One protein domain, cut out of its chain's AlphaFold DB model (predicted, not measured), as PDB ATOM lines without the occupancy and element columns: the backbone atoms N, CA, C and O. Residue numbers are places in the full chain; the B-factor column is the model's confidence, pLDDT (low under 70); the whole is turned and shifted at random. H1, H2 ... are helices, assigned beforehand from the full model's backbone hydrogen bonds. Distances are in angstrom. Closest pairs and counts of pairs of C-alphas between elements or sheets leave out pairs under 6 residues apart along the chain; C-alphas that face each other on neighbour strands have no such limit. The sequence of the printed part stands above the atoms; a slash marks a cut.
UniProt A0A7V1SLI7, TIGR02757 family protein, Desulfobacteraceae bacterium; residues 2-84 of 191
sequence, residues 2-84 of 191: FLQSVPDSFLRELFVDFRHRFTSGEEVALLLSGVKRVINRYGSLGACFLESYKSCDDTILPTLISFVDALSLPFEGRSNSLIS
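This is residues 2 to 84 of the 191 residues of the protein "TIGR02757 family protein" of Desulfobacteraceae bacterium (UniProt A0A7V1SLI7). One long helix, H3, is the middle of an elongated model, with the short helices H1 and H2 on one side of it and a helical hairpin of H4 and H5 on the other. The end of H5 meets H3 nearly at a right angle, and loops at Asp 17 and Cys 56 mark the two far ends of the long axis. The printed part has 83 residues with five named helices, H1 to H5 in chain order, and no named strand; the class is all helix. It is only just compact, close to loose, with a radius of gyration of the C-alphas of 14.0 A and spans of 46 by 28 by 19 A.

Begin with H3, residues 25 to 42, the hub, which touches four helices. H2, residues 8 to 14, forms a hairpin with it: C-alphas 11 and 29, their closest, are 5.2 A apart, at a tilt of 37 degrees, only just steep, opposite ways. H1, residues 2 to 5, touches H3 with Gln 4 and Lys 36 closest, C-alphas 6.0 A apart. H5, residues 61 to 71, touches residues 31 to 38 of H3, about perpendicular at 73 degrees; the closest C-alphas, of Gly 34 and Leu 71, are 4.5 A apart. H4, residues 45 to 50, touches H3 only at the corner, C-alphas 42 and 48 closest at 5.4 A. H4 and H5 are a hairpin at a steep tilt of 40 degrees, opposite ways, with the C-alphas of Phe 49 and Phe 67 closest at 5.4 A. H1 and H2 are apart from H4 and H5. Every O i to N i+4 pair is within hydrogen-bond range in H2, H3, H4 and H5; H1 is too short for one.

Find C-alpha 25 at (29.728, 37.602, 27.478); from there H3 runs 25.4 A to C-alpha 42 at (41.643, 27.190, 7.566). H5 covers 15.2 A and ends at C-alpha 71, (42.194, 34.209, 16.737). H2 measures 10.0 A, H4 8.8 A and H1 5.3 A.

The C-alphas of Asp 17 and Cys 56, the two farthest apart, are 45.7 A apart. The printed part has no cut and no long link between helices; look at residues 72 to 84 for a stretch of 13 with no named element. No printed residue is under 70 in pLDDT.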
ATOM      1  N   PHE A   2      26.828  24.643  14.034       91.81
ATOM      2  CA  PHE A   2      26.334  25.841  14.756       91.81
ATOM      3  C   PHE A   2      27.151  27.135  14.590       91.81
ATOM      4  O   PHE A   2      26.649  28.112  14.039       91.81
ATOM      5  N   LEU A   3      28.417  27.144  15.024       90.94
ATOM      6  CA  LEU A   3      29.238  28.362  15.061       90.94
ATOM      7  C   LEU A   3      29.471  28.989  13.669       90.94
ATOM      8  O   LEU A   3      29.714  30.185  13.557       90.94
ATOM      9  N   GLN A   4      29.380  28.193  12.605       90.44
ATOM     10  CA  GLN A   4      29.560  28.650  11.227       90.44
ATOM     11  C   GLN A   4      28.260  29.196  10.618       90.44
ATOM     12  O   GLN A   4      28.330  30.032   9.722       90.44
ATOM     13  N   SER A   5      27.096  28.742  11.101       92.19
ATOM     14  CA  SER A   5      25.773  29.128  10.592       92.19
ATOM     15  C   SER A   5      25.169  30.357  11.279       92.19
ATOM     16  O   SER A   5      24.293  30.989  10.700       92.19
ATOM     17  N   VAL A   6      25.611  30.715  12.491       94.56
ATOM     18  CA  VAL A   6      25.108  31.904  13.208       94.56
ATOM     19  C   VAL A   6      25.917  33.169  12.879       94.56
ATOM     20  O   VAL A   6      27.143  33.086  12.760       94.56
ATOM     21  N   PRO A   7      25.293  34.355  12.743       94.50
ATOM     22  CA  PRO A   7      26.012  35.617  12.577       94.50
ATOM     23  C   PRO A   7      26.661  36.084  13.891       94.50
ATOM     24  O   PRO A   7      26.269  35.687  14.986       94.50
ATOM     25  N   ASP A   8      27.657  36.961  13.789       93.31
ATOM     26  CA  ASP A   8      28.417  37.464  14.942       93.31
ATOM     27  C   ASP A   8      27.577  38.378  15.857       93.31
ATOM     28  O   ASP A   8      27.866  38.493  17.046       93.31
ATOM     29  N   SER A   9      26.504  38.979  15.333       94.62
ATOM     30  CA  SER A   9      25.482  39.683  16.119       94.62
ATOM     31  C   SER A   9      24.744  38.738  17.072       94.62
ATOM     32  O   SER A   9      24.671  39.021  18.264       94.62
ATOM     33  N   PHE A  10      24.294  37.582  16.575       96.75
ATOM     34  CA  PHE A  10      23.616  36.558  17.376       96.75
ATOM     35  C   PHE A  10      24.513  36.016  18.496       96.75
ATOM     36  O   PHE A  10      24.034  35.744  19.589       96.75
ATOM     37  N   LEU A  11      25.830  35.910  18.273       95.19
ATOM     38  CA  LEU A  11      26.769  35.546  19.343       95.19
ATOM     39  C   LEU A  11      26.829  36.609  20.453       95.19
ATOM     40  O   LEU A  11      26.957  36.249  21.618       95.19
ATOM     41  N   ARG A  12      26.731  37.904  20.125       94.38
ATOM     42  CA  ARG A  12      26.704  38.978  21.137       94.38
ATOM     43  C   ARG A  12      25.382  38.999  21.906       94.38
ATOM     44  O   ARG A  12      25.403  39.185  23.114       94.38
ATOM     45  N   GLU A  13      24.269  38.766  21.216       96.75
ATOM     46  CA  GLU A  13      22.924  38.665  21.798       96.75
ATOM     47  C   GLU A  13      22.800  37.456  22.743       96.75
ATOM     48  O   GLU A  13      22.454  37.619  23.909       96.75
ATOM     49  N   LEU A  14      23.204  36.261  22.292       96.62
ATOM     50  CA  LEU A  14      23.176  35.009  23.065       96.62
ATOM     51  C   LEU A  14      23.948  35.080  24.396       96.62
ATOM     52  O   LEU A  14      23.639  34.341  25.330       96.62
ATOM     53  N   PHE A  15      24.960  35.946  24.482       96.50
ATOM     54  CA  PHE A  15      25.782  36.129  25.677       96.50
ATOM     55  C   PHE A  15      25.597  37.502  26.348       96.50
ATOM     56  O   PHE A  15      26.393  37.831  27.223       96.50
ATOM     57  N   VAL A  16      24.575  38.298  26.005       95.81
ATOM     58  CA  VAL A  16      24.444  39.690  26.494       95.81
ATOM     59  C   VAL A  16      24.440  39.798  28.028       95.81
ATOM     60  O   VAL A  16      25.198  40.589  28.588       95.81
ATOM     61  N   ASP A  17      23.693  38.923  28.709       96.38
ATOM     62  CA  ASP A  17      23.615  38.856  30.176       96.38
ATOM     63  C   ASP A  17      24.675  37.930  30.808       96.38
ATOM     64  O   ASP A  17      24.726  37.757  32.030       96.38
ATOM     65  N   PHE A  18      25.540  37.297  30.006       97.44
ATOM     66  CA  PHE A  18      26.522  36.353  30.534       97.44
ATOM     67  C   PHE A  18      27.660  37.072  31.265       97.44
ATOM     68  O   PHE A  18      28.383  37.902  30.706       97.44
ATOM     69  N   ARG A  19      27.911  36.661  32.511       96.12
ATOM     70  CA  ARG A  19      29.110  37.048  33.257       96.12
ATOM     71  C   ARG A  19      29.538  35.946  34.216       96.12
ATOM     72  O   ARG A  19      28.745  35.479  35.027       96.12
ATOM     73  N   HIS A  20      30.821  35.585  34.193       94.19
ATOM     74  CA  HIS A  20      31.411  34.706  35.201       94.19
ATOM     75  C   HIS A  20      32.682  35.324  35.789       94.19
ATOM     76  O   HIS A  20      33.730  35.377  35.142       94.19
ATOM     77  N   ARG A  21      32.597  35.765  37.052       92.81
ATOM     78  CA  ARG A  21      33.654  36.507  37.762       92.81
ATOM     79  C   ARG A  21      34.100  37.741  36.957       92.81
ATOM     80  O   ARG A  21      33.392  38.747  36.920       92.81
ATOM     81  N   PHE A  22      35.260  37.643  36.313       90.38
ATOM     82  CA  PHE A  22      35.895  38.704  35.534       90.38
ATOM     83  C   PHE A  22      35.641  38.583  34.028       90.38
ATOM     84  O   PHE A  22      35.891  39.551  33.323       90.38
ATOM     85  N   THR A  23      35.150  37.434  33.547       93.69
ATOM     86  CA  THR A  23      34.871  37.216  32.123       93.69
ATOM     87  C   THR A  23      33.457  37.673  31.771       93.69
ATOM     88  O   THR A  23      32.493  37.247  32.418       93.69
ATOM     89  N   SER A  24      33.333  38.512  30.742       95.62
ATOM     90  CA  SER A  24      32.054  38.964  30.180       95.62
ATOM     91  C   SER A  24      31.586  38.099  29.006       95.62
ATOM     92  O   SER A  24      32.367  37.393  28.365       95.62
ATOM     93  N   GLY A  25      30.299  38.191  28.682       96.56
ATOM     94  CA  GLY A  25      29.728  37.602  27.478       96.56
ATOM     95  C   GLY A  25      30.281  38.188  26.180       96.56
ATOM     96  O   GLY A  25      30.431  37.456  25.207       96.56
ATOM     97  N   GLU A  26      30.695  39.461  26.177       95.06
ATOM     98  CA  GLU A  26      31.404  40.064  25.042       95.06
ATOM     99  C   GLU A  26      32.731  39.335  24.770       95.06
ATOM    100  O   GLU A  26      33.027  39.009  23.624       95.06
ATOM    101  N   GLU A  27      33.512  38.998  25.802       95.81
ATOM    102  CA  GLU A  27      34.759  38.239  25.629       95.81
ATOM    103  C   GLU A  27      34.521  36.819  25.100       95.81
ATOM    104  O   GLU A  27      35.326  36.318  24.308       95.81
ATOM    105  N   VAL A  28      33.419  36.179  25.506       96.38
ATOM    106  CA  VAL A  28      32.997  34.866  24.989       96.38
ATOM    107  C   VAL A  28      32.572  34.981  23.523       96.38
ATOM    108  O   VAL A  28      33.078  34.235  22.686       96.38
ATOM    109  N   ALA A  29      31.715  35.948  23.186       96.25
ATOM    110  CA  ALA A  29      31.267  36.204  21.820       96.25
ATOM    111  C   ALA A  29      32.445  36.535  20.888       96.25
ATOM    112  O   ALA A  29      32.564  35.938  19.821       96.25
ATOM    113  N   LEU A  30      33.370  37.404  21.313       96.00
ATOM    114  CA  LEU A  30      34.576  37.752  20.557       96.00
ATOM    115  C   LEU A  30      35.504  36.548  20.347       96.00
ATOM    116  O   LEU A  30      36.029  36.373  19.246       96.00
ATOM    117  N   LEU A  31      35.696  35.696  21.362       96.69
ATOM    118  CA  LEU A  31      36.455  34.450  21.208       96.69
ATOM    119  C   LEU A  31      35.788  33.518  20.188       96.69
ATOM    120  O   LEU A  31      36.469  32.970  19.322       96.69
ATOM    121  N   LEU A  32      34.466  33.361  20.258       97.00
ATOM    122  CA  LEU A  32      33.708  32.526  19.329       97.00
ATOM    123  C   LEU A  32      33.749  33.083  17.897       97.00
ATOM    124  O   LEU A  32      33.975  32.304  16.976       97.00
ATOM    125  N   SER A  33      33.668  34.403  17.699       96.44
ATOM    126  CA  SER A  33      33.958  35.068  16.417       96.44
ATOM    127  C   SER A  33      35.372  34.762  15.907       96.44
ATOM    128  O   SER A  33      35.559  34.469  14.724       96.44
ATOM    129  N   GLY A  34      36.376  34.771  16.790       96.81
ATOM    130  CA  GLY A  34      37.755  34.392  16.468       96.81
ATOM    131  C   GLY A  34      37.862  32.952  15.964       96.81
ATOM    132  O   GLY A  34      38.368  32.704  14.869       96.81
ATOM    133  N   VAL A  35      37.313  32.003  16.728       97.31
ATOM    134  CA  VAL A  35      37.272  30.573  16.380       97.31
ATOM    135  C   VAL A  35      36.484  30.335  15.085       97.31
ATOM    136  O   VAL A  35      36.963  29.619  14.209       97.31
ATOM    137  N   LYS A  36      35.327  30.986  14.913       97.19
ATOM    138  CA  LYS A  36      34.506  30.953  13.691       97.19
ATOM    139  C   LYS A  36      35.308  31.385  12.467       97.19
ATOM    140  O   LYS A  36      35.351  30.667  11.470       97.19
ATOM    141  N   ARG A  37      35.967  32.547  12.551       96.44
ATOM    142  CA  ARG A  37      36.795  33.099  11.472       96.44
ATOM    143  C   ARG A  37      37.953  32.162  11.127       96.44
ATOM    144  O   ARG A  37      38.250  31.976   9.949       96.44
ATOM    145  N   VAL A  38      38.596  31.571  12.134       97.38
ATOM    146  CA  VAL A  38      39.684  30.607  11.937       97.38
ATOM    147  C   VAL A  38      39.183  29.337  11.241       97.38
ATOM    148  O   VAL A  38      39.744  28.960  10.215       97.38
ATOM    149  N   ILE A  39      38.097  28.722  11.720       96.88
ATOM    150  CA  ILE A  39      37.505  27.524  11.099       96.88
ATOM    151  C   ILE A  39      37.086  27.809   9.649       96.88
ATOM    152  O   ILE A  39      37.395  27.022   8.760       96.88
ATOM    153  N   ASN A  40      36.458  28.955   9.374       95.88
ATOM    154  CA  ASN A  40      36.025  29.301   8.019       95.88
ATOM    155  C   ASN A  40      37.182  29.643   7.059       95.88
ATOM    156  O   ASN A  40      36.985  29.562   5.850       95.88
ATOM    157  N   ARG A  41      38.373  30.021   7.556       96.56
ATOM    158  CA  ARG A  41      39.551  30.305   6.711       96.56
ATOM    159  C   ARG A  41      40.470  29.096   6.510       96.56
ATOM    160  O   ARG A  41      41.030  28.955   5.431       96.56
ATOM    161  N   TYR A  42      40.644  28.268   7.537       97.12
ATOM    162  CA  TYR A  42      41.643  27.190   7.566       97.12
ATOM    163  C   TYR A  42      41.023  25.787   7.695       97.12
ATOM    164  O   TYR A  42      41.740  24.802   7.831       97.12
ATOM    165  N   GLY A  43      39.694  25.665   7.733       96.56
ATOM    166  CA  GLY A  43      38.976  24.409   7.979       96.56
ATOM    167  C   GLY A  43      38.983  23.961   9.448       96.56
ATOM    168  O   GLY A  43      37.985  23.433   9.934       96.56
ATOM    169  N   SER A  44      40.067  24.200  10.194       96.94
ATOM    170  CA  SER A  44      40.162  23.875  11.624       96.94
ATOM    171  C   SER A  44      41.133  24.778  12.394       96.94
ATOM    172  O   SER A  44      41.964  25.479  11.815       96.94
ATOM    173  N   LEU A  45      41.062  24.718  13.732       97.44
ATOM    174  CA  LEU A  45      42.063  25.330  14.614       97.44
ATOM    175  C   LEU A  45      43.467  24.731  14.398       97.44
ATOM    176  O   LEU A  45      44.441  25.476  14.406       97.44
ATOM    177  N   GLY A  46      43.565  23.416  14.169       97.88
ATOM    178  CA  GLY A  46      44.846  22.725  13.977       97.88
ATOM    179  C   GLY A  46      45.542  23.142  12.685       97.88
ATOM    180  O   GLY A  46      46.715  23.495  12.707       97.88
ATOM    181  N   ALA A  47      44.800  23.223  11.580       98.00
ATOM    182  CA  ALA A  47      45.320  23.731  10.311       98.00
ATOM    183  C   ALA A  47      45.804  25.191  10.426       98.00
ATOM    184  O   ALA A  47      46.894  25.517   9.967       98.00
ATOM    185  N   CYS A  48      45.056  26.055  11.123       98.06
ATOM    186  CA  CYS A  48      45.477  27.436  11.391       98.06
ATOM    187  C   CYS A  48      46.730  27.538  12.274       98.06
ATOM    188  O   CYS A  48      47.480  28.507  12.162       98.06
ATOM    189  N   PHE A  49      46.941  26.582  13.179       97.94
ATOM    190  CA  PHE A  49      48.169  26.498  13.962       97.94
ATOM    191  C   PHE A  49      49.342  26.061  13.070       97.94
ATOM    192  O   PHE A  49      50.388  26.705  13.050       97.94
ATOM    193  N   LEU A  50      49.140  25.013  12.268       97.69
ATOM    194  CA  LEU A  50      50.164  24.419  11.406       97.69
ATOM    195  C   LEU A  50      50.616  25.331  10.254       97.69
ATOM    196  O   LEU A  50      51.786  25.281   9.893       97.69
ATOM    197  N   GLU A  51      49.757  26.235   9.772       97.06
ATOM    198  CA  GLU A  51      50.090  27.324   8.829       97.06
ATOM    199  C   GLU A  51      51.343  28.129   9.245       97.06
ATOM    200  O   GLU A  51      52.076  28.656   8.411       97.06
ATOM    201  N   SER A  52      51.598  28.249  10.553       94.88
ATOM    202  CA  SER A  52      52.767  28.939  11.122       94.88
ATOM    203  C   SER A  52      53.696  28.010  11.911       94.88
ATOM    204  O   SER A  52      54.505  28.488  12.712       94.88
ATOM    205  N   TYR A  53      53.584  26.693  11.733       97.75
ATOM    206  CA  TYR A  53      54.470  25.728  12.376       97.75
ATOM    207  C   TYR A  53      55.730  25.487  11.542       97.75
ATOM    208  O   TYR A  53      55.669  25.271  10.332       97.75
ATOM    209  N   LYS A  54      56.893  25.506  12.200       97.06
ATOM    210  CA  LYS A  54      58.190  25.226  11.581       97.06
ATOM    211  C   LYS A  54      58.970  24.248  12.446       97.06
ATOM    212  O   LYS A  54      59.219  24.494  13.624       97.06
ATOM    213  N   SER A  55      59.419  23.149  11.846       95.50
ATOM    214  CA  SER A  55      60.200  22.113  12.534       95.50
ATOM    215  C   SER A  55      61.562  22.607  13.047       95.50
ATOM    216  O   SER A  55      62.113  22.003  13.969       95.50
ATOM    217  N   CYS A  56      62.085  23.713  12.507       96.81
ATOM    218  CA  CYS A  56      63.335  24.340  12.938       96.81
ATOM    219  C   CYS A  56      63.222  25.224  14.199       96.81
ATOM    220  O   CYS A  56      64.244  25.457  14.839       96.81
ATOM    221  N   ASP A  57      62.026  25.670  14.606       97.75
ATOM    222  CA  ASP A  57      61.866  26.528  15.793       97.75
ATOM    223  C   ASP A  57      62.092  25.731  17.100       97.75
ATOM    224  O   ASP A  57      61.624  24.601  17.233       97.75
ATOM    225  N   ASP A  58      62.792  26.300  18.096       97.50
ATOM    226  CA  ASP A  58      63.121  25.643  19.391       97.50
ATOM    227  C   ASP A  58      61.874  25.155  20.158       97.50
ATOM    228  O   ASP A  58      61.886  24.116  20.823       97.50
ATOM    229  N   THR A  59      60.782  25.912  20.061       98.19
ATOM    230  CA  THR A  59      59.487  25.642  20.700       98.19
ATOM    231  C   THR A  59      58.356  26.203  19.845       98.19
ATOM    232  O   THR A  59      58.590  27.030  18.968       98.19
ATOM    233  N   ILE A  60      57.112  25.841  20.162       97.56
ATOM    234  CA  ILE A  60      55.904  26.367  19.512       97.56
ATOM    235  C   ILE A  60      55.639  27.872  19.727       97.56
ATOM    236  O   ILE A  60      54.589  28.352  19.313       97.56
ATOM    237  N   LEU A  61      56.524  28.645  20.376       97.69
ATOM    238  CA  LEU A  61      56.252  30.053  20.701       97.69
ATOM    239  C   LEU A  61      55.961  30.946  19.471       97.69
ATOM    240  O   LEU A  61      54.997  31.712  19.547       97.69
ATOM    241  N   PRO A  62      56.705  30.874  18.345       97.38
ATOM    242  CA  PRO A  62      56.393  31.677  17.157       97.38
ATOM    243  C   PRO A  62      55.025  31.308  16.569       97.38
ATOM    244  O   PRO A  62      54.204  32.178  16.284       97.38
ATOM    245  N   THR A  63      54.736  30.010  16.488       97.38
ATOM    246  CA  THR A  63      53.458  29.459  16.018       97.38
ATOM    247  C   THR A  63      52.282  29.867  16.911       97.38
ATOM    248  O   THR A  63      51.237  30.284  16.415       97.38
ATOM    249  N   LEU A  64      52.464  29.815  18.235       97.44
ATOM    250  CA  LEU A  64      51.493  30.263  19.234       97.44
ATOM    251  C   LEU A  64      51.183  31.755  19.091       97.44
ATOM    252  O   LEU A  64      50.024  32.138  19.222       97.44
ATOM    253  N   ILE A  65      52.189  32.585  18.804       96.69
ATOM    254  CA  ILE A  65      52.003  34.014  18.524       96.69
ATOM    255  C   ILE A  65      51.108  34.201  17.291       96.69
ATOM    256  O   ILE A  65      50.051  34.820  17.416       96.69
ATOM    257  N   SER A  66      51.444  33.588  16.149       96.81
ATOM    258  CA  SER A  66      50.628  33.677  14.925       96.81
ATOM    259  C   SER A  66      49.195  33.170  15.120       96.81
ATOM    260  O   SER A  66      48.244  33.798  14.657       96.81
ATOM    261  N   PHE A  67      49.016  32.054  15.833       97.12
ATOM    262  CA  PHE A  67      47.707  31.460  16.117       97.12
ATOM    263  C   PHE A  67      46.847  32.348  17.028       97.12
ATOM    264  O   PHE A  67      45.665  32.570  16.760       97.12
ATOM    265  N   VAL A  68      47.447  32.913  18.081       95.88
ATOM    266  CA  VAL A  68      46.790  33.883  18.969       95.88
ATOM    267  C   VAL A  68      46.417  35.151  18.214       95.88
ATOM    268  O   VAL A  68      45.313  35.663  18.401       95.88
ATOM    269  N   ASP A  69      47.296  35.648  17.349       95.12
ATOM    270  CA  ASP A  69      47.036  36.841  16.554       95.12
ATOM    271  C   ASP A  69      45.899  36.586  15.543       95.12
ATOM    272  O   ASP A  69      44.982  37.403  15.458       95.12
ATOM    273  N   ALA A  70      45.864  35.418  14.885       96.06
ATOM    274  CA  ALA A  70      44.790  35.000  13.976       96.06
ATOM    275  C   ALA A  70      43.420  34.836  14.666       96.06
ATOM    276  O   ALA A  70      42.401  35.251  14.102       96.06
ATOM    277  N   LEU A  71      43.391  34.279  15.885       95.75
ATOM    278  CA  LEU A  71      42.194  34.209  16.737       95.75
ATOM    279  C   LEU A  71      41.740  35.594  17.223       95.75
ATOM    280  O   LEU A  71      40.543  35.845  17.326       95.75
ATOM    281  N   SER A  72      42.684  36.494  17.511       95.50
ATOM    282  CA  SER A  72      42.408  37.816  18.096       95.50
ATOM    283  C   SER A  72      41.958  38.874  17.084       95.50
ATOM    284  O   SER A  72      41.693  40.008  17.483       95.50
ATOM    285  N   LEU A  73      41.892  38.560  15.784       93.75
ATOM    286  CA  LEU A  73      41.544  39.539  14.744       93.75
ATOM    287  C   LEU A  73      40.181  40.231  14.975       93.75
ATOM    288  O   LEU A  73      40.147  41.457  14.891       93.75
ATOM    289  N   PRO A  74      39.086  39.533  15.353       93.12
ATOM    290  CA  PRO A  74      37.807  40.186  15.661       93.12
ATOM    291  C   PRO A  74      37.804  41.030  16.944       93.12
ATOM    292  O   PRO A  74      36.812  41.691  17.238       93.12
ATOM    293  N   PHE A  75      38.879  41.019  17.746       92.31
ATOM    294  CA  PHE A  75      38.909  41.773  19.002       92.31
ATOM    295  C   PHE A  75      39.108  43.278  18.765       92.31
ATOM    296  O   PHE A  75      38.888  44.052  19.691       92.31
ATOM    297  N   GLU A  76      39.502  43.714  17.561       87.88
ATOM    298  CA  GLU A  76      39.646  45.143  17.210       87.88
ATOM    299  C   GLU A  76      40.606  45.883  18.174       87.88
ATOM    300  O   GLU A  76      40.380  47.012  18.594       87.88
ATOM    301  N   GLY A  77      41.678  45.197  18.594       84.12
ATOM    302  CA  GLY A  77      42.669  45.702  19.554       84.12
ATOM    303  C   GLY A  77      42.306  45.533  21.039       84.12
ATOM    304  O   GLY A  77      43.205  45.610  21.884       84.12
ATOM    305  N   ARG A  78      41.040  45.231  21.374       87.75
ATOM    306  CA  ARG A  78      40.592  44.982  22.759       87.75
ATOM    307  C   ARG A  78      41.352  43.821  23.409       87.75
ATOM    308  O   ARG A  78      41.785  42.864  22.761       87.75
ATOM    309  N   SER A  79      41.501  43.895  24.728       86.19
ATOM    310  CA  SER A  79      41.966  42.780  25.556       86.19
ATOM    311  C   SER A  79      40.863  41.745  25.757       86.19
ATOM    312  O   SER A  79      39.725  42.116  26.019       86.19
ATOM    313  N   ASN A  80      41.221  40.461  25.725       91.69
ATOM    314  CA  ASN A  80      40.334  39.356  26.074       91.69
ATOM    315  C   ASN A  80      41.052  38.441  27.084       91.69
ATOM    316  O   ASN A  80      42.132  37.918  26.805       91.69
ATOM    317  N   SER A  81      40.469  38.266  28.267       90.38
ATOM    318  CA  SER A  81      40.998  37.479  29.388       90.38
ATOM    319  C   SER A  81      41.069  35.976  29.103       90.38
ATOM    320  O   SER A  81      41.784  35.244  29.798       90.38
ATOM    321  N   LEU A  82      40.360  35.490  28.081       92.81
ATOM    322  CA  LEU A  82      40.396  34.099  27.638       92.81
ATOM    323  C   LEU A  82      41.665  33.794  26.824       92.81
ATOM    324  O   LEU A  82      42.243  32.723  27.006       92.81
ATOM    325  N   ILE A  83      42.148  34.752  26.020       92.44
ATOM    326  CA  ILE A  83      43.302  34.601  25.116       92.44
ATOM    327  C   ILE A  83      44.455  35.528  25.537       92.44
ATOM    328  O   ILE A  83      44.601  36.668  25.098       92.44
ATOM    329  N   SER A  84      45.320  34.999  26.400       91.50
ATOM    330  CA  SER A  84      46.569  35.631  26.835       91.50
ATOM    331  C   SER A  84      47.614  35.699  25.711       91.50
ATOM    332  O   SER A  84      47.972  34.663  25.154       91.50
TER     333      SER A  84